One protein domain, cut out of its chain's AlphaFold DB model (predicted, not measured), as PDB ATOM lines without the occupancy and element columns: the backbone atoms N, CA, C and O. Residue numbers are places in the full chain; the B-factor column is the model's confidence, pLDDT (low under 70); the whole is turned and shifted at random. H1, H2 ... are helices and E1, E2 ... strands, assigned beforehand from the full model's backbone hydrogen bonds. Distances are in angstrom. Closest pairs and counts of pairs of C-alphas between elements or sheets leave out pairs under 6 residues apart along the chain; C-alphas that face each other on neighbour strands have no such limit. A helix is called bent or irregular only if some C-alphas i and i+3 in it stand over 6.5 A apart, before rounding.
ATOM      1  N   LYS A 143     304.069 333.901 206.057       64.56
ATOM      2  CA  LYS A 143     303.274 334.797 205.229       64.56
ATOM      3  C   LYS A 143     302.188 335.343 206.142       64.56
ATOM      4  O   LYS A 143     301.388 334.599 206.708       64.56
ATOM      5  N   THR A 144     302.198 336.650 206.363       64.81
ATOM      6  CA  THR A 144     301.129 337.308 207.110       64.81
ATOM      7  C   THR A 144     299.881 337.318 206.234       64.81
ATOM      8  O   THR A 144     299.847 338.026 205.229       64.81
ATOM      9  N   PHE A 145     298.878 336.516 206.589       71.25
ATOM     10  CA  PHE A 145     297.598 336.493 205.884       71.25
ATOM     11  C   PHE A 145     296.721 337.656 206.325       71.25
ATOM     12  O   PHE A 145     296.438 337.828 207.513       71.25
ATOM     13  N   VAL A 146     296.241 338.429 205.354       76.25
ATOM     14  CA  VAL A 146     295.261 339.488 205.592       76.25
ATOM     15  C   VAL A 146     293.890 338.910 205.265       76.25
ATOM     16  O   VAL A 146     293.660 338.425 204.160       76.25
ATOM     17  N   LYS A 147     292.961 338.937 206.227       74.88
ATOM     18  CA  LYS A 147     291.598 338.420 206.015       74.88
ATOM     19  C   LYS A 147     290.938 339.110 204.813       74.88
ATOM     20  O   LYS A 147     291.126 340.308 204.609       74.88
ATOM     21  N   LYS A 148     290.117 338.382 204.045       78.56
ATOM     22  CA  LYS A 148     289.389 338.940 202.891       78.56
ATOM     23  C   LYS A 148     288.639 340.219 203.280       78.56
ATOM     24  O   LYS A 148     287.896 340.231 204.261       78.56
ATOM     25  N   GLY A 149     288.831 341.280 202.500       73.88
ATOM     26  CA  GLY A 149     288.203 342.585 202.741       73.88
ATOM     27  C   GLY A 149     288.883 343.436 203.820       73.88
ATOM     28  O   GLY A 149     288.445 344.558 204.059       73.88
ATOM     29  N   TRP A 150     289.954 342.940 204.443       80.44
ATOM     30  CA  TRP A 150     290.801 343.713 205.347       80.44
ATOM     31  C   TRP A 150     292.014 344.281 204.608       80.44
ATOM     32  O   TRP A 150     292.453 343.757 203.581       80.44
ATOM     33  N   LEU A 151     292.543 345.375 205.150       84.44
ATOM     34  CA  LEU A 151     293.730 346.067 204.670       84.44
ATOM     35  C   LEU A 151     294.772 346.061 205.787       84.44
ATOM     36  O   LEU A 151     294.510 346.571 206.876       84.44
ATOM     37  N   GLU A 152     295.945 345.503 205.514       86.00
ATOM     38  CA  GLU A 152     297.103 345.637 206.388       86.00
ATOM     39  C   GLU A 152     297.985 346.786 205.892       86.00
ATOM     40  O   GLU A 152     298.335 346.877 204.712       86.00
ATOM     41  N   ILE A 153     298.320 347.677 206.825       83.88
ATOM     42  CA  ILE A 153     299.140 348.862 206.601       83.88
ATOM     43  C   ILE A 153     300.422 348.678 207.409       83.88
ATOM     44  O   ILE A 153     300.385 348.703 208.641       83.88
ATOM     45  N   LYS A 154     301.554 348.489 206.732       83.94
ATOM     46  CA  LYS A 154     302.867 348.341 207.372       83.94
ATOM     47  C   LYS A 154     303.730 349.561 207.078       83.94
ATOM     48  O   LYS A 154     303.880 349.977 205.933       83.94
ATOM     49  N   GLY A 155     304.301 350.152 208.125       76.75
ATOM     50  CA  GLY A 155     305.321 351.186 207.972       76.75
ATOM     51  C   GLY A 155     306.642 350.543 207.567       76.75
ATOM     52  O   GLY A 155     307.117 349.638 208.253       76.75
ATOM     53  N   ASN A 156     307.233 350.993 206.464       75.81
ATOM     54  CA  ASN A 156     308.489 350.439 205.991       75.81
ATOM     55  C   ASN A 156     309.639 350.925 206.887       75.81
ATOM     56  O   ASN A 156     309.999 352.103 206.874       75.81
ATOM     57  N   THR A 157     310.225 350.022 207.674       70.25
ATOM     58  CA  THR A 157     311.345 350.342 208.576       70.25
ATOM     59  C   THR A 157     312.615 350.741 207.829       70.25
ATOM     60  O   THR A 157     313.440 351.463 208.381       70.25
ATOM     61  N   ASN A 158     312.764 350.311 206.574       73.81
ATOM     62  CA  ASN A 158     313.964 350.547 205.773       73.81
ATOM     63  C   ASN A 158     313.858 351.827 204.927       73.81
ATOM     64  O   ASN A 158     314.876 352.407 204.568       73.81
ATOM     65  N   ASN A 159     312.638 352.293 204.634       73.12
ATOM     66  CA  ASN A 159     312.375 353.541 203.918       73.12
ATOM     67  C   ASN A 159     311.476 354.448 204.759       73.12
ATOM     68  O   ASN A 159     310.247 354.379 204.675       73.12
ATOM     69  N   VAL A 160     312.103 355.327 205.544       72.25
ATOM     70  CA  VAL A 160     311.408 356.277 206.419       72.25
ATOM     71  C   VAL A 160     310.374 357.077 205.616       72.25
ATOM     72  O   VAL A 160     310.715 357.791 204.675       72.25
ATOM     73  N   GLY A 161     309.100 356.937 205.992       70.12
ATOM     74  CA  GLY A 161     307.971 357.653 205.390       70.12
ATOM     75  C   GLY A 161     307.212 356.901 204.292       70.12
ATOM     76  O   GLY A 161     306.194 357.410 203.828       70.12
ATOM     77  N   LYS A 162     307.645 355.697 203.891       76.81
ATOM     78  CA  LYS A 162     306.855 354.841 202.993       76.81
ATOM     79  C   LYS A 162     305.952 353.904 203.788       76.81
ATOM     80  O   LYS A 162     306.376 353.277 204.758       76.81
ATOM     81  N   ILE A 163     304.698 353.842 203.361       81.94
ATOM     82  CA  ILE A 163     303.657 352.997 203.936       81.94
ATOM     83  C   ILE A 163     303.270 351.977 202.871       81.94
ATOM     84  O   ILE A 163     302.897 352.364 201.762       81.94
ATOM     85  N   ASP A 164     303.362 350.700 203.222       83.75
ATOM     86  CA  ASP A 164     302.998 349.588 202.356       83.75
ATOM     87  C   ASP A 164     301.562 349.148 202.673       83.75
ATOM     88  O   ASP A 164     301.199 348.923 203.832       83.75
ATOM     89  N   TYR A 165     300.738 349.052 201.628       83.19
ATOM     90  CA  TYR A 165     299.328 348.676 201.702       83.19
ATOM     91  C   TYR A 165     299.146 347.280 201.112       83.19
ATOM     92  O   TYR A 165     299.455 347.051 199.943       83.19
ATOM     93  N   THR A 166     298.620 346.351 201.906       83.56
ATOM     94  CA  THR A 166     298.385 344.961 201.489       83.56
ATOM     95  C   THR A 166     296.925 344.583 201.709       83.56
ATOM     96  O   THR A 166     296.416 344.598 202.827       83.56
ATOM     97  N   TYR A 167     296.224 344.278 200.617       81.44
ATOM     98  CA  TYR A 167     294.815 343.892 200.650       81.44
ATOM     99  C   TYR A 167     294.674 342.376 200.795       81.44
ATOM    100  O   TYR A 167     295.356 341.617 200.105       81.44
ATOM    101  N   GLY A 168     293.752 341.938 201.654       76.75
ATOM    102  CA  GLY A 168     293.368 340.533 201.769       76.75
ATOM    103  C   GLY A 168     292.598 340.059 200.538       76.75
ATOM    104  O   GLY A 168     291.447 340.464 200.344       76.75
ATOM    105  N   SER A 169     293.217 339.212 199.711       78.00
ATOM    106  CA  SER A 169     292.548 338.558 198.577       78.00
ATOM    107  C   SER A 169     291.710 337.367 199.060       78.00
ATOM    108  O   SER A 169     291.960 336.797 200.121       78.00
ATOM    109  N   GLU A 170     290.685 336.995 198.294       69.06
ATOM    110  CA  GLU A 170     289.843 335.829 198.603       69.06
ATOM    111  C   GLU A 170     290.613 334.505 198.522       69.06
ATOM    112  O   GLU A 170     290.294 333.565 199.244       69.06
ATOM    113  N   ASN A 171     291.666 334.466 197.704       70.25
ATOM    114  CA  ASN A 171     292.369 333.240 197.348       70.25
ATOM    115  C   ASN A 171     293.748 333.109 198.008       70.25
ATOM    116  O   ASN A 171     294.439 332.143 197.719       70.25
ATOM    117  N   GLN A 172     294.145 334.001 198.928       68.00
ATOM    118  CA  GLN A 172     295.493 333.958 199.531       68.00
ATOM    119  C   GLN A 172     295.838 332.602 200.159       68.00
ATOM    120  O   GLN A 172     297.001 332.219 200.177       68.00
ATOM    121  N   TYR A 173     294.837 331.894 200.686       67.19
ATOM    122  CA  TYR A 173     295.022 330.563 201.257       67.19
ATOM    123  C   TYR A 173     295.268 329.495 200.183       67.19
ATOM    124  O   TYR A 173     296.149 328.662 200.347       67.19
ATOM    125  N   LEU A 174     294.520 329.541 199.077       74.19
ATOM    126  CA  LEU A 174     294.696 328.624 197.946       74.19
ATOM    127  C   LEU A 174     296.059 328.837 197.286       74.19
ATOM    128  O   LEU A 174     296.800 327.879 197.111       74.19
ATOM    129  N   ASP A 175     296.423 330.096 197.039       73.31
ATOM    130  CA  ASP A 175     297.721 330.455 196.466       73.31
ATOM    131  C   ASP A 175     298.882 329.998 197.379       73.31
ATOM    132  O   ASP A 175     299.942 329.609 196.902       73.31
ATOM    133  N   TYR A 176     298.688 330.015 198.702       73.00
ATOM    134  CA  TYR A 176     299.681 329.533 199.665       73.00
ATOM    135  C   TYR A 176     299.794 328.008 199.721       73.00
ATOM    136  O   TYR A 176     300.903 327.490 199.822       73.00
ATOM    137  N   GLU A 177     298.672 327.290 199.675       72.94
ATOM    138  CA  GLU A 177     298.673 325.825 199.606       72.94
ATOM    139  C   GLU A 177     299.352 325.338 198.318       72.94
ATOM    140  O   GLU A 177     300.143 324.397 198.368       72.94
ATOM    141  N   ASP A 178     299.113 326.012 197.191       77.31
ATOM    142  CA  ASP A 178     299.785 325.715 195.923       77.31
ATOM    143  C   ASP A 178     301.292 326.031 195.995       77.31
ATOM    144  O   ASP A 178     302.108 325.178 195.649       77.31
ATOM    145  N   GLU A 179     301.693 327.187 196.544       76.56
ATOM    146  CA  GLU A 179     303.113 327.524 196.774       76.56
ATOM    147  C   GLU A 179     303.814 326.515 197.706       76.56
ATOM    148  O   GLU A 179     304.961 326.130 197.468       76.56
ATOM    149  N   LEU A 180     303.141 326.070 198.773       72.00
ATOM    150  CA  LEU A 180     303.648 325.036 199.678       72.00
ATOM    151  C   LEU A 180     303.813 323.707 198.957       72.00
ATOM    152  O   LEU A 180     304.822 323.028 199.138       72.00
ATOM    153  N   ARG A 181     302.817 323.319 198.162       71.44
ATOM    154  CA  ARG A 181     302.846 322.074 197.407       71.44
ATOM    155  C   ARG A 181     304.001 322.070 196.419       71.44
ATOM    156  O   ARG A 181     304.779 321.124 196.436       71.44
ATOM    157  N   ASP A 182     304.182 323.153 195.674       75.25
ATOM    158  CA  ASP A 182     305.319 323.324 194.774       75.25
ATOM    159  C   ASP A 182     306.649 323.298 195.539       75.25
ATOM    160  O   ASP A 182     307.620 322.697 195.083       75.25
ATOM    161  N   PHE A 183     306.724 323.908 196.724       71.25
ATOM    162  CA  PHE A 183     307.925 323.856 197.557       71.25
ATOM    163  C   PHE A 183     308.267 322.426 198.006       71.25
ATOM    164  O   PHE A 183     309.432 322.030 197.943       71.25
ATOM    165  N   TYR A 184     307.273 321.635 198.420       66.25
ATOM    166  CA  TYR A 184     307.476 320.235 198.808       66.25
ATOM    167  C   TYR A 184     307.771 319.327 197.612       66.25
ATOM    168  O   TYR A 184     308.648 318.470 197.713       66.25
ATOM    169  N   ASP A 185     307.092 319.529 196.484       69.06
ATOM    170  CA  ASP A 185     307.290 318.741 195.265       69.06
ATOM    171  C   ASP A 185     308.678 319.008 194.654       69.06
ATOM    172  O   ASP A 185     309.313 318.099 194.118       69.06
ATOM    173  N   ASN A 186     309.208 320.226 194.811       74.62
ATOM    174  CA  ASN A 186     310.553 320.589 194.361       74.62
ATOM    175  C   ASN A 186     311.667 320.230 195.360       74.62
ATOM    176  O   ASN A 186     312.846 320.295 195.005       74.62
ATOM    177  N   ASN A 187     311.335 319.848 196.598       74.69
ATOM    178  CA  ASN A 187     312.319 319.566 197.641       74.69
ATOM    179  C   ASN A 187     312.221 318.119 198.138       74.69
ATOM    180  O   ASN A 187     311.632 317.812 199.177       74.69
TER     181      ASN A 187
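This is residues 143 to 187 of the 254 residues of an uncharacterized protein of viral metagenome (UniProt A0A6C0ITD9). A two-stranded hairpin, E1 and E2, and one helix, H1, make the two arms of an open, flat V, joined at its corner by residues 168 to 171. The leading stretch, residues 143 to 150, starts in the opening between the arms, runs to the corner and turns there into E1; the far part of the helix arm, residues 177 to 187, stands free. The printed part has 45 residues, with two named strands and then one named helix, in the order E1, E2, H1; the sheet's order is E1 - E2, antiparallel, and the class is mixed, helices and strands. The whole is only just loose, close to extended, with a radius of gyration of the C-alphas of 13.9 A, and the C-alphas span 40 by 25 by 9 A along their three main axes.

The sheet consists of E1, residues 151 to 155, and E2, residues 163 to 167, which form a hairpin. The two strands are antiparallel, with 159 degrees between their N-to-C directions. C-alphas that face each other are those of Leu 151 and Tyr 167, 4.7 A apart, and those of Gly 155 and Ile 163, also 4.7 A apart. Across the pair, N of Glu 152 and O of Thr 166 are within hydrogen-bond range at 2.9 A, and so are N of Lys 154 and O of Asp 164 at 3.0 A. A tight link of 4 residues joins E2 to H1, residues 172 to 186. E1 and H1 are apart, with no C-alpha of the one within 8 A of the other. In H1 every O i to N i+4 pair is within hydrogen-bond range, and the helix is not bent.

E1 begins at C-alpha 151, at (293.730, 346.067, 204.670), and measures 13.1 A from first to last C-alpha over residues 151 to 155. E2, residues 163 to 167, also measures 13.1 A and ends at C-alpha 167, at (294.815, 343.892, 200.650). H1, residues 172 to 186, measures 20.8 A and ends at C-alpha 186, at (310.553, 320.589, 194.361).

The two C-alphas farthest apart are those of Gly 161 and Asp 185, at 40.2 A, while the first and last printed C-alphas, of Lys 143 and Asn 187, are 19.3 A apart. Without residues 177 to 187, the body of 34 residues spans 33 by 17 by 9 A. The printed part has no cut, and the link from E1 to E2, 7 residues, is short. The mean pLDDT of the printed part is 75.0; it is under 70 at residues 143 to 144, 170, 172 to 173 and 184 to 185.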